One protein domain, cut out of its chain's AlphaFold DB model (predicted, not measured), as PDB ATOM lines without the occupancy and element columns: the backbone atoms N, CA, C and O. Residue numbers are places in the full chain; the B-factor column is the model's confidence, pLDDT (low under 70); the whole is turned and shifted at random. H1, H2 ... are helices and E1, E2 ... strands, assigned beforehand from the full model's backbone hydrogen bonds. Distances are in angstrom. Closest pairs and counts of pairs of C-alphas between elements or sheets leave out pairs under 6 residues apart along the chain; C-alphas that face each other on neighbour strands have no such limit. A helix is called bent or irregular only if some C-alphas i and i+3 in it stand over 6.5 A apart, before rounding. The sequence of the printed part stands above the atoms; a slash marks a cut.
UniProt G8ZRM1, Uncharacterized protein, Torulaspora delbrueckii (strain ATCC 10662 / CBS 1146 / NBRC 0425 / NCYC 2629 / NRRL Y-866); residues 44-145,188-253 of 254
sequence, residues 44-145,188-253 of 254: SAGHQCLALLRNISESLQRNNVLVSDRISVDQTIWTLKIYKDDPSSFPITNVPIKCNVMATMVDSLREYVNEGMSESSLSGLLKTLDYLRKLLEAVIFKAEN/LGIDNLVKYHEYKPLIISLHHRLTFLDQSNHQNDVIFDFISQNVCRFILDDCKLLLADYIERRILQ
ATOM      1  N   SER A  44      -5.509  -0.498  38.848       83.81
ATOM      2  CA  SER A  44      -4.996   0.854  39.120       83.81
ATOM      3  C   SER A  44      -3.526   0.799  39.557       83.81
ATOM      4  O   SER A  44      -3.084  -0.180  40.170       83.81
ATOM      5  N   ALA A  45      -2.761   1.855  39.263       84.44
ATOM      6  CA  ALA A  45      -1.350   1.962  39.649       84.44
ATOM      7  C   ALA A  45      -1.139   1.710  41.155       84.44
ATOM      8  O   ALA A  45      -0.148   1.095  41.558       84.44
ATOM      9  N   GLY A  46      -2.119   2.099  41.981       90.81
ATOM     10  CA  GLY A  46      -2.128   1.824  43.415       90.81
ATOM     11  C   GLY A  46      -2.116   0.342  43.774       90.81
ATOM     12  O   GLY A  46      -1.284  -0.072  44.583       90.81
ATOM     13  N   HIS A  47      -2.949  -0.480  43.129       91.50
ATOM     14  CA  HIS A  47      -2.985  -1.923  43.391       91.50
ATOM     15  C   HIS A  47      -1.645  -2.587  43.064       91.50
ATOM     16  O   HIS A  47      -1.156  -3.418  43.828       91.50
ATOM     17  N   GLN A  48      -1.034  -2.204  41.943       89.94
ATOM     18  CA  GLN A  48       0.247  -2.754  41.502       89.94
ATOM     19  C   GLN A  48       1.387  -2.344  42.444       89.94
ATOM     20  O   GLN A  48       2.163  -3.194  42.884       89.94
ATOM     21  N   CYS A  49       1.451  -1.058  42.808       94.00
ATOM     22  CA  CYS A  49       2.437  -0.534  43.752       94.00
ATOM     23  C   CYS A  49       2.334  -1.232  45.117       94.00
ATOM     24  O   CYS A  49       3.345  -1.645  45.689       94.00
ATOM     25  N   LEU A  50       1.112  -1.394  45.637       95.69
ATOM     26  CA  LEU A  50       0.867  -2.065  46.913       95.69
ATOM     27  C   LEU A  50       1.181  -3.556  46.853       95.69
ATOM     28  O   LEU A  50       1.810  -4.069  47.775       95.69
ATOM     29  N   ALA A  51       0.791  -4.251  45.782       95.19
ATOM     30  CA  ALA A  51       1.102  -5.666  45.612       95.19
ATOM     31  C   ALA A  51       2.617  -5.908  45.589       95.19
ATOM     32  O   ALA A  51       3.104  -6.805  46.277       95.19
ATOM     33  N   LEU A  52       3.367  -5.072  44.865       95.12
ATOM     34  CA  LEU A  52       4.821  -5.158  44.815       95.12
ATOM     35  C   LEU A  52       5.453  -4.895  46.189       95.12
ATOM     36  O   LEU A  52       6.238  -5.713  46.668       95.12
ATOM     37  N   LEU A  53       5.083  -3.803  46.867       96.50
ATOM     38  CA  LEU A  53       5.603  -3.504  48.207       96.50
ATOM     39  C   LEU A  53       5.226  -4.568  49.237       96.50
ATOM     40  O   LEU A  53       6.049  -4.895  50.092       96.50
ATOM     41  N   ARG A  54       4.026  -5.146  49.140       97.25
ATOM     42  CA  ARG A  54       3.611  -6.282  49.963       97.25
ATOM     43  C   ARG A  54       4.534  -7.470  49.734       97.25
ATOM     44  O   ARG A  54       5.065  -8.000  50.702       97.25
ATOM     45  N   ASN A  55       4.774  -7.857  48.482       96.94
ATOM     46  CA  ASN A  55       5.634  -8.995  48.159       96.94
ATOM     47  C   ASN A  55       7.084  -8.764  48.624       96.94
ATOM     48  O   ASN A  55       7.689  -9.646  49.232       96.94
ATOM     49  N   ILE A  56       7.624  -7.553  48.427       96.50
ATOM     50  CA  ILE A  56       8.932  -7.160  48.977       96.50
ATOM     51  C   ILE A  56       8.915  -7.301  50.502       96.50
ATOM     52  O   ILE A  56       9.786  -7.960  51.069       96.50
ATOM     53  N   SER A  57       7.918  -6.718  51.172       97.31
ATOM     54  CA  SER A  57       7.777  -6.754  52.629       97.31
ATOM     55  C   SER A  57       7.671  -8.183  53.165       97.31
ATOM     56  O   SER A  57       8.251  -8.493  54.204       97.31
ATOM     57  N   GLU A  58       6.953  -9.066  52.473       97.56
ATOM     58  CA  GLU A  58       6.854 -10.480  52.829       97.56
ATOM     59  C   GLU A  58       8.195 -11.200  52.669       97.56
ATOM     60  O   GLU A  58       8.563 -11.983  53.545       97.56
ATOM     61  N   SER A  59       8.974 -10.890  51.627       96.69
ATOM     62  CA  SER A  59      10.310 -11.478  51.422       96.69
ATOM     63  C   SER A  59      11.306 -11.138  52.539       96.69
ATOM     64  O   SER A  59      12.259 -11.878  52.778       96.69
ATOM     65  N   LEU A  60      11.073 -10.052  53.289       96.25
ATOM     66  CA  LEU A  60      11.868  -9.709  54.477       96.25
ATOM     67  C   LEU A  60      11.636 -10.684  55.645       96.25
ATOM     68  O   LEU A  60      12.448 -10.743  56.574       96.25
ATOM     69  N   GLN A  61      10.515 -11.409  55.632       96.44
ATOM     70  CA  GLN A  61      10.026 -12.225  56.746       96.44
ATOM     71  C   GLN A  61       9.878 -13.709  56.394       96.44
ATOM     72  O   GLN A  61       9.879 -14.545  57.296       96.44
ATOM     73  N   ARG A  62       9.726 -14.039  55.109       96.62
ATOM     74  CA  ARG A  62       9.442 -15.384  54.606       96.62
ATOM     75  C   ARG A  62      10.484 -15.815  53.579       96.62
ATOM     76  O   ARG A  62      11.127 -14.996  52.929       96.62
ATOM     77  N   ASN A  63      10.614 -17.124  53.427       95.50
ATOM     78  CA  ASN A  63      11.498 -17.743  52.448       95.50
ATOM     79  C   ASN A  63      10.801 -17.858  51.086       95.50
ATOM     80  O   ASN A  63       9.592 -18.082  51.037       95.50
ATOM     81  N   ASN A  64      11.579 -17.773  50.003       93.44
ATOM     82  CA  ASN A  64      11.139 -17.983  48.615       93.44
ATOM     83  C   ASN A  64       9.896 -17.173  48.193       93.44
ATOM     84  O   ASN A  64       8.968 -17.719  47.594       93.44
ATOM     85  N   VAL A  65       9.858 -15.879  48.511       95.62
ATOM     86  CA  VAL A  65       8.743 -15.008  48.117       95.62
ATOM     87  C   VAL A  65       8.980 -14.462  46.714       95.62
ATOM     88  O   VAL A  65      10.022 -13.864  46.451       95.62
ATOM     89  N   LEU A  66       7.992 -14.617  45.830       94.38
ATOM     90  CA  LEU A  66       7.994 -13.987  44.510       94.38
ATOM     91  C   LEU A  66       7.797 -12.478  44.658       94.38
ATOM     92  O   LEU A  66       6.698 -12.000  44.933       94.38
ATOM     93  N   VAL A  67       8.883 -11.731  44.490       92.69
ATOM     94  CA  VAL A  67       8.888 -10.267  44.531       92.69
ATOM     95  C   VAL A  67       8.468  -9.691  43.175       92.69
ATOM     96  O   VAL A  67       7.774  -8.679  43.124       92.69
ATOM     97  N   SER A  68       8.826 -10.372  42.088       90.12
ATOM     98  CA  SER A  68       8.310 -10.142  40.737       90.12
ATOM     99  C   SER A  68       8.104 -11.481  40.025       90.12
ATOM    100  O   SER A  68       8.491 -12.525  40.550       90.12
ATOM    101  N   ASP A  69       7.568 -11.458  38.803       86.31
ATOM    102  CA  ASP A  69       7.341 -12.658  37.980       86.31
ATOM    103  C   ASP A  69       8.605 -13.502  37.752       86.31
ATOM    104  O   ASP A  69       8.529 -14.693  37.458       86.31
ATOM    105  N   ARG A  70       9.782 -12.878  37.868       88.19
ATOM    106  CA  ARG A  70      11.084 -13.494  37.574       88.19
ATOM    107  C   ARG A  70      12.003 -13.584  38.783       88.19
ATOM    108  O   ARG A  70      13.070 -14.185  38.683       88.19
ATOM    109  N   ILE A  71      11.633 -12.968  39.903       91.06
ATOM    110  CA  ILE A  71      12.518 -12.825  41.058       91.06
ATOM    111  C   ILE A  71      11.828 -13.409  42.281       91.06
ATOM    112  O   ILE A  71      10.858 -12.851  42.793       91.06
ATOM    113  N   SER A  72      12.389 -14.509  42.778       93.88
ATOM    114  CA  SER A  72      12.093 -15.046  44.103       93.88
ATOM    115  C   SER A  72      13.215 -14.663  45.059       93.88
ATOM    116  O   SER A  72      14.389 -14.873  44.749       93.88
ATOM    117  N   VAL A  73      12.864 -14.089  46.207       94.19
ATOM    118  CA  VAL A  73      13.826 -13.670  47.229       94.19
ATOM    119  C   VAL A  73      13.588 -14.471  48.501       94.19
ATOM    120  O   VAL A  73      12.481 -14.518  49.041       94.19
ATOM    121  N   ASP A  74      14.651 -15.106  48.982       94.25
ATOM    122  CA  ASP A  74      14.680 -15.779  50.272       94.25
ATOM    123  C   ASP A  74      15.072 -14.808  51.392       94.25
ATOM    124  O   ASP A  74      15.929 -13.936  51.203       94.25
ATOM    125  N   GLN A  75      14.501 -14.985  52.587       95.62
ATOM    126  CA  GLN A  75      14.796 -14.138  53.740       95.62
ATOM    127  C   GLN A  75      16.301 -14.053  54.032       95.62
ATOM    128  O   GLN A  75      16.797 -13.011  54.472       95.62
ATOM    129  N   THR A  76      17.054 -15.132  53.794       94.12
ATOM    130  CA  THR A  76      18.491 -15.185  54.082       94.12
ATOM    131  C   THR A  76      19.299 -14.144  53.311       94.12
ATOM    132  O   THR A  76      20.261 -13.618  53.880       94.12
ATOM    133  N   ILE A  77      18.867 -13.764  52.104       93.56
ATOM    134  CA  ILE A  77      19.485 -12.708  51.285       93.56
ATOM    135  C   ILE A  77      19.457 -11.375  52.039       93.56
ATOM    136  O   ILE A  77      20.446 -10.646  52.094       93.56
ATOM    137  N   TRP A  78      18.363 -11.104  52.750       94.12
ATOM    138  CA  TRP A  78      18.228  -9.903  53.561       94.12
ATOM    139  C   TRP A  78      19.072  -9.942  54.838       94.12
ATOM    140  O   TRP A  78      19.345  -8.890  55.406       94.12
ATOM    141  N   THR A  79      19.460 -11.107  55.364       91.00
ATOM    142  CA  THR A  79      20.101 -11.209  56.696       91.00
ATOM    143  C   THR A  79      21.543 -10.706  56.764       91.00
ATOM    144  O   THR A  79      22.077 -10.598  57.866       91.00
ATOM    145  N   LEU A  80      22.167 -10.384  55.626       90.44
ATOM    146  CA  LEU A  80      23.520  -9.815  55.516       90.44
ATOM    147  C   LEU A  80      24.652 -10.643  56.148       90.44
ATOM    148  O   LEU A  80      25.791 -10.186  56.210       90.44
ATOM    149  N   LYS A  81      24.383 -11.879  56.593       93.44
ATOM    150  CA  LYS A  81      25.370 -12.720  57.293       93.44
ATOM    151  C   LYS A  81      26.628 -12.989  56.459       93.44
ATOM    152  O   LYS A  81      27.686 -13.212  57.033       93.44
ATOM    153  N   ILE A  82      26.513 -12.961  55.130       92.56
ATOM    154  CA  ILE A  82      27.621 -13.168  54.185       92.56
ATOM    155  C   ILE A  82      28.626 -12.005  54.135       92.56
ATOM    156  O   ILE A  82      29.731 -12.201  53.649       92.56
ATOM    157  N   TYR A  83      28.278 -10.832  54.674       93.38
ATOM    158  CA  TYR A  83      29.144  -9.644  54.693       93.38
ATOM    159  C   TYR A  83      29.802  -9.398  56.053       93.38
ATOM    160  O   TYR A  83      30.421  -8.359  56.255       93.38
ATOM    161  N   LYS A  84      29.656 -10.322  57.014       92.62
ATOM    162  CA  LYS A  84      30.215 -10.145  58.362       92.62
ATOM    163  C   LYS A  84      31.742 -10.023  58.337       92.62
ATOM    164  O   LYS A  84      32.292  -9.211  59.076       92.62
ATOM    165  N   ASP A  85      32.391 -10.817  57.489       93.75
ATOM    166  CA  ASP A  85      33.853 -10.887  57.402       93.75
ATOM    167  C   ASP A  85      34.431  -9.857  56.418       93.75
ATOM    168  O   ASP A  85      35.558  -9.404  56.595       93.75
ATOM    169  N   ASP A  86      33.639  -9.429  55.428       94.19
ATOM    170  CA  ASP A  86      33.999  -8.352  54.502       94.19
ATOM    171  C   ASP A  86      32.841  -7.355  54.284       94.19
ATOM    172  O   ASP A  86      32.151  -7.394  53.258       94.19
ATOM    173  N   PRO A  87      32.642  -6.415  55.228       93.38
ATOM    174  CA  PRO A  87      31.636  -5.359  55.111       93.38
ATOM    175  C   PRO A  87      31.859  -4.405  53.934       93.38
ATOM    176  O   PRO A  87      30.929  -3.736  53.488       93.38
ATOM    177  N   SER A  88      33.101  -4.294  53.453       92.06
ATOM    178  CA  SER A  88      33.458  -3.360  52.381       92.06
ATOM    179  C   SER A  88      32.922  -3.801  51.023       92.06
ATOM    180  O   SER A  88      32.677  -2.965  50.156       92.06
ATOM    181  N   SER A  89      32.672  -5.101  50.888       93.12
ATOM    182  CA  SER A  89      32.139  -5.740  49.691       93.12
ATOM    183  C   SER A  89      30.609  -5.720  49.588       93.12
ATOM    184  O   SER A  89      30.046  -6.382  48.720       93.12
ATOM    185  N   PHE A  90      29.922  -5.004  50.482       95.00
ATOM    186  CA  PHE A  90      28.469  -4.889  50.448       95.00
ATOM    187  C   PHE A  90      28.002  -4.197  49.147       95.00
ATOM    188  O   PHE A  90      28.415  -3.061  48.897       95.00
ATOM    189  N   PRO A  91      27.149  -4.839  48.319       94.38
ATOM    190  CA  PRO A  91      26.909  -4.393  46.944       94.38
ATOM    191  C   PRO A  91      25.982  -3.177  46.836       94.38
ATOM    192  O   PRO A  91      25.977  -2.495  45.813       94.38
ATOM    193  N   ILE A  92      25.186  -2.887  47.870       94.69
ATOM    194  CA  ILE A  92      24.216  -1.792  47.802       94.69
ATOM    195  C   ILE A  92      24.892  -0.459  48.095       94.69
ATOM    196  O   ILE A  92      25.495  -0.248  49.150       94.69
ATOM    197  N   THR A  93      24.722   0.476  47.165       93.00
ATOM    198  CA  THR A  93      25.241   1.838  47.263       93.00
ATOM    199  C   THR A  93      24.165   2.824  47.717       93.00
ATOM    200  O   THR A  93      22.960   2.595  47.558       93.00
ATOM    201  N   ASN A  94      24.615   3.950  48.284       93.38
ATOM    202  CA  ASN A  94      23.779   5.091  48.668       93.38
ATOM    203  C   ASN A  94      22.640   4.754  49.652       93.38
ATOM    204  O   ASN A  94      21.627   5.455  49.690       93.38
ATOM    205  N   VAL A  95      22.808   3.717  50.482       94.75
ATOM    206  CA  VAL A  95      21.794   3.289  51.463       94.75
ATOM    207  C   VAL A  95      21.371   4.420  52.408       94.75
ATOM    208  O   VAL A  95      20.166   4.584  52.588       94.75
ATOM    209  N   PRO A  96      22.278   5.257  52.963       94.75
ATOM    210  CA  PRO A  96      21.865   6.358  53.831       94.75
ATOM    211  C   PRO A  96      20.874   7.315  53.154       94.75
ATOM    212  O   PRO A  96      19.920   7.767  53.784       94.75
ATOM    213  N   ILE A  97      21.069   7.592  51.860       93.69
ATOM    214  CA  ILE A  97      20.204   8.503  51.106       93.69
ATOM    215  C   ILE A  97      18.855   7.840  50.820       93.69
ATOM    216  O   ILE A  97      17.820   8.466  51.037       93.69
ATOM    217  N   LYS A  98      18.848   6.562  50.418       95.06
ATOM    218  CA  LYS A  98      17.611   5.785  50.223       95.06
ATOM    219  C   LYS A  98      16.785   5.705  51.511       95.06
ATOM    220  O   LYS A  98      15.578   5.934  51.477       95.06
ATOM    221  N   CYS A  99      17.432   5.454  52.652       96.75
ATOM    222  CA  CYS A  99      16.781   5.488  53.962       96.75
ATOM    223  C   CYS A  99      16.178   6.866  54.253       96.75
ATOM    224  O   CYS A  99      15.023   6.939  54.658       96.75
ATOM    225  N   ASN A 100      16.915   7.953  54.002       95.94
ATOM    226  CA  ASN A 100      16.398   9.306  54.203       95.94
ATOM    227  C   ASN A 100      15.164   9.583  53.330       95.94
ATOM    228  O   ASN A 100      14.153  10.051  53.838       95.94
ATOM    229  N   VAL A 101      15.214   9.228  52.040       95.56
ATOM    230  CA  VAL A 101      14.083   9.383  51.109       95.56
ATOM    231  C   VAL A 101      12.850   8.631  51.609       95.56
ATOM    232  O   VAL A 101      11.765   9.206  51.679       95.56
ATOM    233  N   MET A 102      13.006   7.361  51.994       97.31
ATOM    234  CA  MET A 102      11.885   6.568  52.501       97.31
ATOM    235  C   MET A 102      11.352   7.093  53.833       97.31
ATOM    236  O   MET A 102      10.141   7.116  54.014       97.31
ATOM    237  N   ALA A 103      12.222   7.523  54.749       98.00
ATOM    238  CA  ALA A 103      11.810   8.091  56.030       98.00
ATOM    239  C   ALA A 103      10.990   9.372  55.828       98.00
ATOM    240  O   ALA A 103       9.860   9.449  56.303       98.00
ATOM    241  N   THR A 104      11.503  10.320  55.033       97.88
ATOM    242  CA  THR A 104      10.777  11.550  54.684       97.88
ATOM    243  C   THR A 104       9.430  11.234  54.042       97.88
ATOM    244  O   THR A 104       8.421  11.824  54.410       97.88
ATOM    245  N   MET A 105       9.379  10.265  53.128       97.19
ATOM    246  CA  MET A 105       8.128   9.873  52.486       97.19
ATOM    247  C   MET A 105       7.134   9.225  53.461       97.19
ATOM    248  O   MET A 105       5.950   9.545  53.420       97.19
ATOM    249  N   VAL A 106       7.593   8.347  54.357       98.25
ATOM    250  CA  VAL A 106       6.759   7.745  55.413       98.25
ATOM    251  C   VAL A 106       6.163   8.819  56.322       98.25
ATOM    252  O   VAL A 106       4.997   8.710  56.708       98.25
ATOM    253  N   ASP A 107       6.940   9.845  56.660       98.06
ATOM    254  CA  ASP A 107       6.488  10.935  57.521       98.06
ATOM    255  C   ASP A 107       5.515  11.869  56.793       98.06
ATOM    256  O   ASP A 107       4.429  12.114  57.312       98.06
ATOM    257  N   SER A 108       5.798  12.263  55.549       97.69
ATOM    258  CA  SER A 108       4.863  13.077  54.759       97.69
ATOM    259  C   SER A 108       3.551  12.350  54.447       97.69
ATOM    260  O   SER A 108       2.490  12.966  54.471       97.69
ATOM    261  N   LEU A 109       3.578  11.034  54.204       97.75
ATOM    262  CA  LEU A 109       2.356  10.232  54.053       97.75
ATOM    263  C   LEU A 109       1.548  10.183  55.352       97.75
ATOM    264  O   LEU A 109       0.320  10.223  55.329       97.75
ATOM    265  N   ARG A 110       2.228  10.091  56.497       97.75
ATOM    266  CA  ARG A 110       1.580  10.100  57.811       97.75
ATOM    267  C   ARG A 110       0.894  11.438  58.076       97.75
ATOM    268  O   ARG A 110      -0.242  11.431  58.534       97.75
ATOM    269  N   GLU A 111       1.563  12.549  57.786       97.75
ATOM    270  CA  GLU A 111       0.991  13.897  57.888       97.75
ATOM    271  C   GLU A 111      -0.217  14.050  56.961       97.75
ATOM    272  O   GLU A 111      -1.295  14.410  57.427       97.75
ATOM    273  N   TYR A 112      -0.083  13.649  55.693       97.75
ATOM    274  CA  TYR A 112      -1.170  13.679  54.712       97.75
ATOM    275  C   TYR A 112      -2.434  12.948  55.199       97.75
ATOM    276  O   TYR A 112      -3.538  13.491  55.120       97.75
ATOM    277  N   VAL A 113      -2.266  11.740  55.752       96.75
ATOM    278  CA  VAL A 113      -3.370  10.944  56.313       96.75
ATOM    279  C   VAL A 113      -3.946  11.590  57.577       96.75
ATOM    280  O   VAL A 113      -5.165  11.663  57.723       96.75
ATOM    281  N   ASN A 114      -3.098  12.085  58.482       96.50
ATOM    282  CA  ASN A 114      -3.532  12.704  59.738       96.50
ATOM    283  C   ASN A 114      -4.307  14.014  59.524       96.50
ATOM    284  O   ASN A 114      -5.201  14.328  60.305       96.50
ATOM    285  N   GLU A 115      -3.996  14.757  58.462       97.25
ATOM    286  CA  GLU A 115      -4.699  15.983  58.060       97.25
ATOM    287  C   GLU A 115      -5.997  15.701  57.279       97.25
ATOM    288  O   GLU A 115      -6.574  16.597  56.665       97.25
ATOM    289  N   GLY A 116      -6.469  14.449  57.276       95.56
ATOM    290  CA  GLY A 116      -7.721  14.060  56.630       95.56
ATOM    291  C   GLY A 116      -7.651  14.073  55.104       95.56
ATOM    292  O   GLY A 116      -8.683  14.238  54.460       95.56
ATOM    293  N   MET A 117      -6.453  13.913  54.526       95.62
ATOM    294  CA  MET A 117      -6.240  13.825  53.077       95.62
ATOM    295  C   MET A 117      -6.765  15.042  52.287       95.62
ATOM    296  O   MET A 117      -7.200  14.916  51.144       95.62
ATOM    297  N   SER A 118      -6.716  16.233  52.893       95.88
ATOM    298  CA  SER A 118      -7.117  17.499  52.262       95.88
ATOM    299  C   SER A 118      -6.293  17.860  51.009       95.88
ATOM    300  O   SER A 118      -5.144  17.447  50.852       95.88
ATOM    301  N   GLU A 119      -6.826  18.716  50.131       95.00
ATOM    302  CA  GLU A 119      -6.078  19.195  48.954       95.00
ATOM    303  C   GLU A 119      -4.813  19.988  49.330       95.00
ATOM    304  O   GLU A 119      -3.784  19.892  48.655       95.00
ATOM    305  N   SER A 120      -4.856  20.750  50.429       95.94
ATOM    306  CA  SER A 120      -3.687  21.475  50.940       95.94
ATOM    307  C   SER A 120      -2.576  20.527  51.383       95.94
ATOM    308  O   SER A 120      -1.407  20.768  51.066       95.94
ATOM    309  N   SER A 121      -2.935  19.435  52.062       96.94
ATOM    310  CA  SER A 121      -1.973  18.437  52.529       96.94
ATOM    311  C   SER A 121      -1.421  17.612  51.365       96.94
ATOM    312  O   SER A 121      -0.217  17.351  51.315       96.94
ATOM    313  N   LEU A 122      -2.250  17.310  50.355       96.75
ATOM    314  CA  LEU A 122      -1.804  16.698  49.099       96.75
ATOM    315  C   LEU A 122      -0.783  17.585  48.377       96.75
ATOM    316  O   LEU A 122       0.264  17.107  47.953       96.75
ATOM    317  N   SER A 123      -1.046  18.891  48.269       97.00
ATOM    318  CA  SER A 123      -0.104  19.842  47.663       97.00
ATOM    319  C   SER A 123       1.243  19.865  48.395       97.00
ATOM    320  O   SER A 123       2.299  19.890  47.754       97.00
ATOM    321  N   GLY A 124       1.218  19.829  49.733       97.44
ATOM    322  CA  GLY A 124       2.416  19.712  50.565       97.44
ATOM    323  C   GLY A 124       3.195  18.430  50.274       97.44
ATOM    324  O   GLY A 124       4.387  18.489  49.966       97.44
ATOM    325  N   LEU A 125       2.504  17.288  50.268       97.25
ATOM    326  CA  LEU A 125       3.089  15.989  49.945       97.25
ATOM    327  C   LEU A 125       3.729  15.989  48.552       97.25
ATOM    328  O   LEU A 125       4.885  15.597  48.418       97.25
ATOM    329  N   LEU A 126       3.035  16.480  47.523       97.00
ATOM    330  CA  LEU A 126       3.543  16.507  46.147       97.00
ATOM    331  C   LEU A 126       4.822  17.337  45.997       97.00
ATOM    332  O   LEU A 126       5.725  16.935  45.264       97.00
ATOM    333  N   LYS A 127       4.940  18.459  46.720       97.62
ATOM    334  CA  LYS A 127       6.186  19.244  46.765       97.62
ATOM    335  C   LYS A 127       7.327  18.443  47.384       97.62
ATOM    336  O   LYS A 127       8.442  18.473  46.863       97.62
ATOM    337  N   THR A 128       7.051  17.700  48.454       97.44
ATOM    338  CA  THR A 128       8.038  16.794  49.049       97.44
ATOM    339  C   THR A 128       8.436  15.692  48.067       97.44
ATOM    340  O   THR A 128       9.627  15.451  47.891       97.44
ATOM    341  N   LEU A 129       7.483  15.066  47.366       95.94
ATOM    342  CA  LEU A 129       7.785  14.027  46.372       95.94
ATOM    343  C   LEU A 129       8.634  14.566  45.206       95.94
ATOM    344  O   LEU A 129       9.569  13.894  44.775       95.94
ATOM    345  N   ASP A 130       8.368  15.784  44.726       95.06
ATOM    346  CA  ASP A 130       9.187  16.439  43.692       95.06
ATOM    347  C   ASP A 130      10.626  16.697  44.167       95.06
ATOM    348  O   ASP A 130      11.590  16.404  43.457       95.06
ATOM    349  N   TYR A 131      10.794  17.174  45.405       96.44
ATOM    350  CA  TYR A 131      12.114  17.331  46.016       96.44
ATOM    351  C   TYR A 131      12.858  15.990  46.129       96.44
ATOM    352  O   TYR A 131      14.029  15.894  45.751       96.44
ATOM    353  N   LEU A 132      12.180  14.941  46.605       94.81
ATOM    354  CA  LEU A 132      12.762  13.604  46.737       94.81
ATOM    355  C   LEU A 132      13.156  13.013  45.378       94.81
ATOM    356  O   LEU A 132      14.198  12.365  45.287       94.81
ATOM    357  N   ARG A 133      12.379  13.280  44.319       94.25
ATOM    358  CA  ARG A 133      12.726  12.894  42.944       94.25
ATOM    359  C   ARG A 133      14.067  13.475  42.523       94.25
ATOM    360  O   ARG A 133      14.966  12.732  42.151       94.25
ATOM    361  N   LYS A 134      14.223  14.795  42.660       94.25
ATOM    362  CA  LYS A 134      15.453  15.516  42.299       94.25
ATOM    363  C   LYS A 134      16.654  15.011  43.092       94.25
ATOM    364  O   LYS A 134      17.753  14.898  42.554       94.25
ATOM    365  N   LEU A 135      16.447  14.682  44.370       92.56
ATOM    366  CA  LEU A 135      17.490  14.099  45.208       92.56
ATOM    367  C   LEU A 135      17.925  12.718  44.690       92.56
ATOM    368  O   LEU A 135      19.124  12.453  44.620       92.56
ATOM    369  N   LEU A 136      16.981  11.854  44.304       90.62
ATOM    370  CA  LEU A 136      17.280  10.540  43.719       90.62
ATOM    371  C   LEU A 136      17.975  10.662  42.358       90.62
ATOM    372  O   LEU A 136      18.989  10.003  42.140       90.62
ATOM    373  N   GLU A 137      17.487  11.533  41.475       90.88
ATOM    374  CA  GLU A 137      18.090  11.800  40.162       90.88
ATOM    375  C   GLU A 137      19.542  12.270  40.299       90.88
ATOM    376  O   GLU A 137      20.426  11.762  39.613       90.88
ATOM    377  N   ALA A 138      19.826  13.172  41.246       90.25
ATOM    378  CA  ALA A 138      21.186  13.632  41.512       90.25
ATOM    379  C   ALA A 138      22.112  12.500  41.997       90.25
ATOM    380  O   ALA A 138      23.294  12.466  41.647       90.25
ATOM    381  N   VAL A 139      21.588  11.561  42.793       88.38
ATOM    382  CA  VAL A 139      22.344  10.393  43.270       88.38
ATOM    383  C   VAL A 139      22.639   9.420  42.135       88.38
ATOM    384  O   VAL A 139      23.778   8.963  42.023       88.38
ATOM    385  N   ILE A 140      21.646   9.130  41.292       86.69
ATOM    386  CA  ILE A 140      21.799   8.258  40.119       86.69
ATOM    387  C   ILE A 140      22.811   8.876  39.150       86.69
ATOM    388  O   ILE A 140      23.800   8.233  38.804       86.69
ATOM    389  N   PHE A 141      22.653  10.162  38.827       87.19
ATOM    390  CA  PHE A 141      23.559  10.885  37.935       87.19
ATOM    391  C   PHE A 141      25.015  10.848  38.420       87.19
ATOM    392  O   PHE A 141      25.941  10.636  37.633       87.19
ATOM    393  N   LYS A 142      25.230  11.014  39.734       85.88
ATOM    394  CA  LYS A 142      26.563  10.937  40.347       85.88
ATOM    395  C   LYS A 142      27.152   9.524  40.301       85.88
ATOM    396  O   LYS A 142      28.369   9.391  40.181       85.88
ATOM    397  N   ALA A 143      26.320   8.489  40.418       83.38
ATOM    398  CA  ALA A 143      26.757   7.097  40.339       83.38
ATOM    399  C   ALA A 143      27.180   6.706  38.913       83.38
ATOM    400  O   ALA A 143      28.170   5.999  38.749       83.38
ATOM    401  N   GLU A 144      26.477   7.207  37.896       84.81
ATOM    402  CA  GLU A 144      26.776   6.947  36.480       84.81
ATOM    403  C   GLU A 144      27.981   7.745  35.963       84.81
ATOM    404  O   GLU A 144      28.690   7.291  35.067       84.81
ATOM    405  N   ASN A 145      28.257   8.915  36.552       86.31
ATOM    406  CA  ASN A 145      29.319   9.821  36.108       86.31
ATOM    407  C   ASN A 145      30.355  10.111  37.210       86.31
ATOM    408  O   ASN A 145      30.557  11.273  37.585       86.31
ATOM    409  N   LEU A 188      33.131   3.035  51.320       77.12
ATOM    410  CA  LEU A 188      31.710   3.404  51.292       77.12
ATOM    411  C   LEU A 188      30.776   2.241  51.685       77.12
ATOM    412  O   LEU A 188      29.676   2.476  52.176       77.12
ATOM    413  N   GLY A 189      31.223   0.990  51.514       86.00
ATOM    414  CA  GLY A 189      30.464  -0.214  51.858       86.00
ATOM    415  C   GLY A 189      30.106  -0.340  53.343       86.00
ATOM    416  O   GLY A 189      29.003  -0.782  53.655       86.00
ATOM    417  N   ILE A 190      30.968   0.115  54.266       89.88
ATOM    418  CA  ILE A 190      30.716  -0.037  55.713       89.88
ATOM    419  C   ILE A 190      29.515   0.807  56.145       89.88
ATOM    420  O   ILE A 190      28.610   0.303  56.808       89.88
ATOM    421  N   ASP A 191      29.485   2.078  55.743       91.56
ATOM    422  CA  ASP A 191      28.397   2.989  56.107       91.56
ATOM    423  C   ASP A 191      27.066   2.525  55.494       91.56
ATOM    424  O   ASP A 191      26.021   2.580  56.149       91.56
ATOM    425  N   ASN A 192      27.108   1.992  54.264       93.81
ATOM    426  CA  ASN A 192      25.940   1.401  53.612       93.81
ATOM    427  C   ASN A 192      25.419   0.179  54.375       93.81
ATOM    428  O   ASN A 192      24.218   0.094  54.626       93.81
ATOM    429  N   LEU A 193      26.305  -0.734  54.786       94.38
ATOM    430  CA  LEU A 193      25.927  -1.933  55.533       94.38
ATOM    431  C   LEU A 193      25.307  -1.577  56.891       94.38
ATOM    432  O   LEU A 193      24.266  -2.120  57.255       94.38
ATOM    433  N   VAL A 194      25.908  -0.630  57.620       94.06
ATOM    434  CA  VAL A 194      25.388  -0.162  58.916       94.06
ATOM    435  C   VAL A 194      23.986   0.424  58.749       94.06
ATOM    436  O   VAL A 194      23.069   0.050  59.483       94.06
ATOM    437  N   LYS A 195      23.785   1.295  57.751       94.75
ATOM    438  CA  LYS A 195      22.473   1.901  57.483       94.75
ATOM    439  C   LYS A 195      21.443   0.934  56.916       94.75
ATOM    440  O   LYS A 195      20.247   1.183  57.048       94.75
ATOM    441  N   TYR A 196      21.867  -0.201  56.373       94.44
ATOM    442  CA  TYR A 196      20.954  -1.199  55.829       94.44
ATOM    443  C   TYR A 196      20.026  -1.823  56.881       94.44
ATOM    444  O   TYR A 196      18.918  -2.258  56.565       94.44
ATOM    445  N   HIS A 197      20.425  -1.825  58.154       93.94
ATOM    446  CA  HIS A 197      19.550  -2.269  59.242       93.94
ATOM    447  C   HIS A 197      18.303  -1.382  59.405       93.94
ATOM    448  O   HIS A 197      17.247  -1.890  59.780       93.94
ATOM    449  N   GLU A 198      18.397  -0.091  59.066       96.12
ATOM    450  CA  GLU A 198      17.276   0.864  59.069       96.12
ATOM    451  C   GLU A 198      16.425   0.762  57.791       96.12
ATOM    452  O   GLU A 198      15.257   1.144  57.785       96.12
ATOM    453  N   TYR A 199      16.978   0.195  56.715       96.56
ATOM    454  CA  TYR A 199      16.332   0.117  55.405       96.56
ATOM    455  C   TYR A 199      15.073  -0.763  55.419       96.56
ATOM    456  O   TYR A 199      14.015  -0.361  54.937       96.56
ATOM    457  N   LYS A 200      15.141  -1.948  56.039       95.56
ATOM    458  CA  LYS A 200      14.014  -2.902  56.041       95.56
ATOM    459  C   LYS A 200      12.790  -2.406  56.820       95.56
ATOM    460  O   LYS A 200      11.689  -2.496  56.277       95.56
ATOM    461  N   PRO A 201      12.925  -1.878  58.057       97.75
ATOM    462  CA  PRO A 201      11.784  -1.315  58.776       97.75
ATOM    463  C   PRO A 201      11.100  -0.179  58.010       97.75
ATOM    464  O   PRO A 201       9.882  -0.036  58.103       97.75
ATOM    465  N   LEU A 202      11.856   0.599  57.228       98.25
ATOM    466  CA  LEU A 202      11.305   1.668  56.397       98.25
ATOM    467  C   LEU A 202      10.474   1.131  55.227       98.25
ATOM    468  O   LEU A 202       9.394   1.661  54.990       98.25
ATOM    469  N   ILE A 203      10.903   0.052  54.559       97.69
ATOM    470  CA  ILE A 203      10.101  -0.616  53.513       97.69
ATOM    471  C   ILE A 203       8.759  -1.096  54.089       97.69
ATOM    472  O   ILE A 203       7.703  -0.833  53.517       97.69
ATOM    473  N   ILE A 204       8.793  -1.750  55.256       97.88
ATOM    474  CA  ILE A 204       7.584  -2.234  55.943       97.88
ATOM    475  C   ILE A 204       6.685  -1.055  56.340       97.88
ATOM    476  O   ILE A 204       5.474  -1.094  56.132       97.88
ATOM    477  N   SER A 205       7.277   0.008  56.892       98.19
ATOM    478  CA  SER A 205       6.545   1.210  57.306       98.19
ATOM    479  C   SER A 205       5.887   1.901  56.119       98.19
ATOM    480  O   SER A 205       4.732   2.305  56.220       98.19
ATOM    481  N   LEU A 206       6.589   2.001  54.990       98.06
ATOM    482  CA  LEU A 206       6.067   2.563  53.752       98.06
ATOM    483  C   LEU A 206       4.882   1.754  53.229       98.06
ATOM    484  O   LEU A 206       3.829   2.332  52.971       98.06
ATOM    485  N   HIS A 207       5.030   0.430  53.132       97.94
ATOM    486  CA  HIS A 207       3.936  -0.459  52.748       97.94
ATOM    487  C   HIS A 207       2.713  -0.232  53.647       97.94
ATOM    488  O   HIS A 207       1.634   0.066  53.146       97.94
ATOM    489  N   HIS A 208       2.897  -0.266  54.970       97.94
ATOM    490  CA  HIS A 208       1.810  -0.043  55.920       97.94
ATOM    491  C   HIS A 208       1.153   1.332  55.733       97.94
ATOM    492  O   HIS A 208      -0.069   1.418  55.695       97.94
ATOM    493  N   ARG A 209       1.926   2.411  55.545       97.06
ATOM    494  CA  ARG A 209       1.362   3.752  55.308       97.06
ATOM    495  C   ARG A 209       0.517   3.822  54.045       97.06
ATOM    496  O   ARG A 209      -0.558   4.407  54.087       97.06
ATOM    497  N   LEU A 210       0.953   3.186  52.965       96.88
ATOM    498  CA  LEU A 210       0.196   3.180  51.717       96.88
ATOM    499  C   LEU A 210      -1.093   2.369  51.796       96.88
ATOM    500  O   LEU A 210      -2.036   2.692  51.086       96.88
ATOM    501  N   THR A 211      -1.178   1.370  52.681       96.81
ATOM    502  CA  THR A 211      -2.438   0.631  52.879       96.81
ATOM    503  C   THR A 211      -3.556   1.477  53.498       96.81
ATOM    504  O   THR A 211      -4.716   1.088  53.398       96.81
ATOM    505  N   PHE A 212      -3.240   2.633  54.098       96.62
ATOM    506  CA  PHE A 212      -4.247   3.584  54.591       96.62
ATOM    507  C   PHE A 212      -4.760   4.543  53.515       96.62
ATOM    508  O   PHE A 212      -5.750   5.233  53.756       96.62
ATOM    509  N   LEU A 213      -4.100   4.622  52.356       95.50
ATOM    510  CA  LEU A 213      -4.591   5.437  51.253       95.50
ATOM    511  C   LEU A 213      -5.728   4.705  50.544       95.50
ATOM    512  O   LEU A 213      -5.624   3.521  50.222       95.50
ATOM    513  N   ASP A 214      -6.806   5.433  50.266       90.50
ATOM    514  CA  ASP A 214      -7.901   4.915  49.460       90.50
ATOM    515  C   ASP A 214      -7.431   4.714  48.012       90.50
ATOM    516  O   ASP A 214      -7.090   5.673  47.315       90.50
ATOM    517  N   GLN A 215      -7.409   3.456  47.569       89.62
ATOM    518  CA  GLN A 215      -7.012   3.054  46.215       89.62
ATOM    519  C   GLN A 215      -8.069   3.395  45.159       89.62
ATOM    520  O   GLN A 215      -7.773   3.329  43.967       89.62
ATOM    521  N   SER A 216      -9.296   3.715  45.582       88.75
ATOM    522  CA  SER A 216     -10.366   4.189  44.699       88.75
ATOM    523  C   SER A 216     -10.325   5.706  44.482       88.75
ATOM    524  O   SER A 216     -10.952   6.210  43.552       88.75
ATOM    525  N   ASN A 217      -9.549   6.437  45.291       92.25
ATOM    526  CA  ASN A 217      -9.370   7.872  45.133       92.25
ATOM    527  C   ASN A 217      -8.263   8.182  44.112       92.25
ATOM    528  O   ASN A 217      -7.074   8.064  44.407       92.25
ATOM    529  N   HIS A 218      -8.663   8.680  42.942       91.56
ATOM    530  CA  HIS A 218      -7.757   9.066  41.854       91.56
ATOM    531  C   HIS A 218      -6.738  10.155  42.219       91.56
ATOM    532  O   HIS A 218      -5.688  10.253  41.589       91.56
ATOM    533  N   GLN A 219      -6.990  10.966  43.252       91.75
ATOM    534  CA  GLN A 219      -5.993  11.930  43.730       91.75
ATOM    535  C   GLN A 219      -4.750  11.238  44.310       91.75
ATOM    536  O   GLN A 219      -3.667  11.820  44.295       91.75
ATOM    537  N   ASN A 220      -4.880   9.991  44.773       94.75
ATOM    538  CA  ASN A 220      -3.760   9.202  45.275       94.75
ATOM    539  C   ASN A 220      -2.950   8.541  44.150       94.75
ATOM    540  O   ASN A 220      -1.829   8.099  44.406       94.75
ATOM    541  N   ASP A 221      -3.455   8.496  42.910       93.56
ATOM    542  CA  ASP A 221      -2.777   7.821  41.793       93.56
ATOM    543  C   ASP A 221      -1.383   8.411  41.546       93.56
ATOM    544  O   ASP A 221      -0.419   7.668  41.380       93.56
ATOM    545  N   VAL A 222      -1.227   9.736  41.650       94.19
ATOM    546  CA  VAL A 222       0.079  10.407  41.514       94.19
ATOM    547  C   VAL A 222       1.076  10.005  42.611       94.19
ATOM    548  O   VAL A 222       2.280   9.935  42.358       94.19
ATOM    549  N   ILE A 223       0.593   9.706  43.823       96.38
ATOM    550  CA  ILE A 223       1.424   9.222  44.933       96.38
ATOM    551  C   ILE A 223       1.889   7.800  44.611       96.38
ATOM    552  O   ILE A 223       3.085   7.511  44.675       96.38
ATOM    553  N   PHE A 224       0.964   6.921  44.220       96.06
ATOM    554  CA  PHE A 224       1.285   5.540  43.861       96.06
ATOM    555  C   PHE A 224       2.218   5.453  42.652       96.06
ATOM    556  O   PHE A 224       3.185   4.691  42.687       96.06
ATOM    557  N   ASP A 225       1.999   6.271  41.626       94.06
ATOM    558  CA  ASP A 225       2.869   6.355  40.455       94.06
ATOM    559  C   ASP A 225       4.280   6.794  40.836       94.06
ATOM    560  O   ASP A 225       5.258   6.180  40.400       94.06
ATOM    561  N   PHE A 226       4.405   7.820  41.684       95.06
ATOM    562  CA  PHE A 226       5.705   8.266  42.165       95.06
ATOM    563  C   PHE A 226       6.448   7.137  42.889       95.06
ATOM    564  O   PHE A 226       7.616   6.870  42.593       95.06
ATOM    565  N   ILE A 227       5.775   6.460  43.817       95.56
ATOM    566  CA  ILE A 227       6.374   5.404  44.639       95.56
ATOM    567  C   ILE A 227       6.734   4.192  43.789       95.56
ATOM    568  O   ILE A 227       7.819   3.638  43.951       95.56
ATOM    569  N   SER A 228       5.869   3.805  42.859       94.19
ATOM    570  CA  SER A 228       6.122   2.717  41.917       94.19
ATOM    571  C   SER A 228       7.360   3.000  41.057       94.19
ATOM    572  O   SER A 228       8.291   2.194  41.016       94.19
ATOM    573  N   GLN A 229       7.423   4.182  40.434       92.06
ATOM    574  CA  GLN A 229       8.488   4.534  39.488       92.06
ATOM    575  C   GLN A 229       9.839   4.796  40.152       92.06
ATOM    576  O   GLN A 229      10.874   4.503  39.557       92.06
ATOM    577  N   ASN A 230       9.844   5.357  41.363       93.25
ATOM    578  CA  ASN A 230      11.077   5.793  42.015       93.25
ATOM    579  C   ASN A 230      11.501   4.817  43.109       93.25
ATOM    580  O   ASN A 230      12.629   4.334  43.112       93.25
ATOM    581  N   VAL A 231      10.594   4.506  44.033       94.88
ATOM    582  CA  VAL A 231      10.937   3.804  45.274       94.88
ATOM    583  C   VAL A 231      10.940   2.300  45.082       94.88
ATOM    584  O   VAL A 231      11.936   1.643  45.372       94.88
ATOM    585  N   CYS A 232       9.868   1.749  44.516       94.88
ATOM    586  CA  CYS A 232       9.814   0.325  44.211       94.88
ATOM    587  C   CYS A 232      10.912  -0.069  43.218       94.88
ATOM    588  O   CYS A 232      11.491  -1.143  43.360       94.88
ATOM    589  N   ARG A 233      11.246   0.825  42.273       92.56
ATOM    590  CA  ARG A 233      12.374   0.660  41.349       92.56
ATOM    591  C   ARG A 233      13.697   0.449  42.054       92.56
ATOM    592  O   ARG A 233      14.279  -0.621  41.889       92.56
ATOM    593  N   PHE A 234      14.138   1.382  42.894       93.56
ATOM    594  CA  PHE A 234      15.432   1.184  43.543       93.56
ATOM    595  C   PHE A 234      15.421   0.017  44.544       93.56
ATOM    596  O   PHE A 234      16.450  -0.632  44.707       93.56
ATOM    597  N   ILE A 235      14.290  -0.288  45.202       95.56
ATOM    598  CA  ILE A 235      14.221  -1.446  46.110       95.56
ATOM    599  C   ILE A 235      14.372  -2.747  45.315       95.56
ATOM    600  O   ILE A 235      15.107  -3.638  45.732       95.56
ATOM    601  N   LEU A 236      13.705  -2.858  44.164       94.44
ATOM    602  CA  LEU A 236      13.837  -4.013  43.277       94.44
ATOM    603  C   LEU A 236      15.259  -4.165  42.740       94.44
ATOM    604  O   LEU A 236      15.769  -5.284  42.685       94.44
ATOM    605  N   ASP A 237      15.906  -3.064  42.370       93.56
ATOM    606  CA  ASP A 237      17.300  -3.087  41.929       93.56
ATOM    607  C   ASP A 237      18.235  -3.542  43.060       93.56
ATOM    608  O   ASP A 237      19.119  -4.371  42.836       93.56
ATOM    609  N   ASP A 238      17.973  -3.126  44.302       95.19
ATOM    610  CA  ASP A 238      18.711  -3.611  45.470       95.19
ATOM    611  C   ASP A 238      18.484  -5.110  45.725       95.19
ATOM    612  O   ASP A 238      19.438  -5.845  45.985       95.19
ATOM    613  N   CYS A 239      17.246  -5.602  45.594       94.88
ATOM    614  CA  CYS A 239      16.947  -7.036  45.677       94.88
ATOM    615  C   CYS A 239      17.763  -7.838  44.657       94.88
ATOM    616  O   CYS A 239      18.335  -8.875  44.997       94.88
ATOM    617  N   LYS A 240      17.821  -7.355  43.410       93.69
ATOM    618  CA  LYS A 240      18.567  -7.996  42.320       93.69
ATOM    619  C   LYS A 240      20.060  -8.046  42.624       93.69
ATOM    620  O   LYS A 240      20.663  -9.107  42.491       93.69
ATOM    621  N   LEU A 241      20.641  -6.928  43.067       94.31
ATOM    622  CA  LEU A 241      22.058  -6.847  43.428       94.31
ATOM    623  C   LEU A 241      22.413  -7.804  44.570       94.31
ATOM    624  O   LEU A 241      23.416  -8.511  44.489       94.31
ATOM    625  N   LEU A 242      21.578  -7.874  45.609       94.88
ATOM    626  CA  LEU A 242      21.797  -8.793  46.727       94.88
ATOM    627  C   LEU A 242      21.665 -10.253  46.314       94.88
ATOM    628  O   LEU A 242      22.451 -11.082  46.763       94.88
ATOM    629  N   LEU A 243      20.680 -10.581  45.475       94.25
ATOM    630  CA  LEU A 243      20.496 -11.937  44.970       94.25
ATOM    631  C   LEU A 243      21.688 -12.369  44.106       94.25
ATOM    632  O   LEU A 243      22.198 -13.473  44.292       94.25
ATOM    633  N   ALA A 244      22.152 -11.502  43.203       93.25
ATOM    634  CA  ALA A 244      23.300 -11.774  42.344       93.25
ATOM    635  C   ALA A 244      24.578 -12.021  43.165       93.25
ATOM    636  O   ALA A 244      25.204 -13.072  43.020       93.25
ATOM    637  N   ASP A 245      24.912 -11.113  44.088       93.50
ATOM    638  CA  ASP A 245      26.098 -11.250  44.946       93.50
ATOM    639  C   ASP A 245      25.977 -12.457  45.904       93.50
ATOM    640  O   ASP A 245      26.950 -13.181  46.132       93.50
ATOM    641  N   TYR A 246      24.772 -12.761  46.403       93.25
ATOM    642  CA  TYR A 246      24.530 -13.968  47.198       93.25
ATOM    643  C   TYR A 246      24.821 -15.246  46.401       93.25
ATOM    644  O   TYR A 246      25.512 -16.134  46.907       93.25
ATOM    645  N   ILE A 247      24.310 -15.351  45.168       91.44
ATOM    646  CA  ILE A 247      24.550 -16.497  44.278       91.44
ATOM    647  C   ILE A 247      26.047 -16.640  44.003       91.44
ATOM    648  O   ILE A 247      26.592 -17.738  44.148       91.44
ATOM    649  N   GLU A 248      26.723 -15.540  43.673       91.62
ATOM    650  CA  GLU A 248      28.156 -15.534  43.390       91.62
ATOM    651  C   GLU A 248      28.971 -16.065  44.574       91.62
ATOM    652  O   GLU A 248      29.778 -16.985  44.426       91.62
ATOM    653  N   ARG A 249      28.705 -15.568  45.784       90.44
ATOM    654  CA  ARG A 249      29.462 -15.968  46.978       90.44
ATOM    655  C   ARG A 249      29.122 -17.356  47.491       90.44
ATOM    656  O   ARG A 249      29.997 -18.039  48.009       90.44
ATOM    657  N   ARG A 250      27.855 -17.771  47.427       88.81
ATOM    658  CA  ARG A 250      27.406 -19.026  48.059       88.81
ATOM    659  C   ARG A 250      27.422 -20.221  47.131       88.81
ATOM    660  O   ARG A 250      27.685 -21.323  47.603       88.81
ATOM    661  N   ILE A 251      27.099 -20.026  45.857       84.69
ATOM    662  CA  ILE A 251      26.897 -21.132  44.917       84.69
ATOM    663  C   ILE A 251      28.154 -21.361  44.083       84.69
ATOM    664  O   ILE A 251      28.507 -22.508  43.824       84.69
ATOM    665  N   LEU A 252      28.848 -20.291  43.682       82.44
ATOM    666  CA  LEU A 252      29.976 -20.399  42.750       82.44
ATOM    667  C   LEU A 252      31.340 -20.569  43.416       82.44
ATOM    668  O   LEU A 252      32.282 -20.967  42.739       82.44
ATOM    669  N   GLN A 253      31.449 -20.319  44.722       77.06
ATOM    670  CA  GLN A 253      32.672 -20.591  45.492       77.06
ATOM    671  C   GLN A 253      32.824 -22.076  45.895       77.06
ATOM    672  O   GLN A 253      33.727 -22.407  46.664       77.06
TER     673      GLN A 253
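Overview. This is residues 44 to 145 and 188 to 253 of the 254 residues of an uncharacterized protein of Torulaspora delbrueckii (strain ATCC 10662 / CBS 1146 / NBRC 0425 / NCYC 2629 / NRRL Y-866) (UniProt G8ZRM1). Four long helices, H3, H4, H5 and H6, stand side by side in an elongated up-and-down bundle, each running against the one before it in the chain. H1 packs over H5 and H6 on the side away from H3 and H4, and the small hairpin E1 and E2 and the short H2 lie at this same side. The printed part has 168 residues, with six named helices and two named strands in the order H1, E1, E2, H2, H3, H4, H5, H6; the sheet E1 - E2 is antiparallel and the class is mostly helix. The whole is compact, with a radius of gyration of the C-alphas of 16.5 A and spans of 55 by 33 by 25 A.

Along the chain. H1, residues 45 to 59, begins at C-alpha 45 at (-1.350, 1.962, 39.649) and is 21.3 A long. E1 is residues 65 to 68, E2 residues 71 to 73 and H2 residues 75 to 78. H3, residues 95 to 114, measures 28.3 A from first to last C-alpha, and H4, residues 119 to 144, 37.2 A. H5, residues 188 to 211, measures 34.3 A and has a kink of 45 degrees near residue 197; it is neither bent nor irregular, but only just: C-alphas 197 and 200 are 6.4 A apart. H6, residues 218 to 251, measures 46.1 A and ends at C-alpha 251 at (26.897, -21.132, 44.917). It has a kink of 30 degrees near residue 227 and is only just irregular, with C-alphas 219 and 222 6.6 A apart.

Arrangement. In the bundle, H3 and H4 form a helical hairpin at a shallow tilt of 8 degrees; their closest C-alphas, those of Tyr 112 and Ser 121, are 5.3 A apart. H3 touches H5 the same way at a shallow tilt of 21 degrees, closest at Val 95 and Asn 192, C-alphas 5.0 A apart. H4 touches H6 with residues 126 to 136 alone, closest at the C-alphas of Arg 133 and Asn 230, 7.3 A. H5 and H6 are near each other. H6 is the hub and touches H1, closest at the C-alphas of Gly 46 and Phe 224, 5.1 A, and H2, closest at those of Ile 77 and Leu 242, 6.4 A. H1 touches H5 at a steep tilt of 53 degrees, opposite ways, closest at the C-alphas of Ser 57 and Ile 204, 5.6 A. The hairpin E1 and E2 has N 67 and O 71 within hydrogen-bond range at 2.8 A; the closest C-alphas of H1 and E1, those of Asn 55 and Val 67, are 5.0 A apart. In H1, H3 and H4 every O i to N i+4 pair is within hydrogen-bond range, in H5 16 of 20 and in H6 26 of 30, while H2 is too short for such a pair.

Size, cuts and confidence. The two C-alphas farthest apart, those of Ser 120 and Gln 253, are 55.9 A apart. Residues 146 to 187 are not printed, and C-alphas 145 and 188 across the cut are 16.7 A apart. Of the links printed whole, H2 to H3, residues 79 to 94, is long. The mean pLDDT of the printed part is 93.8, and no printed residue is under 70.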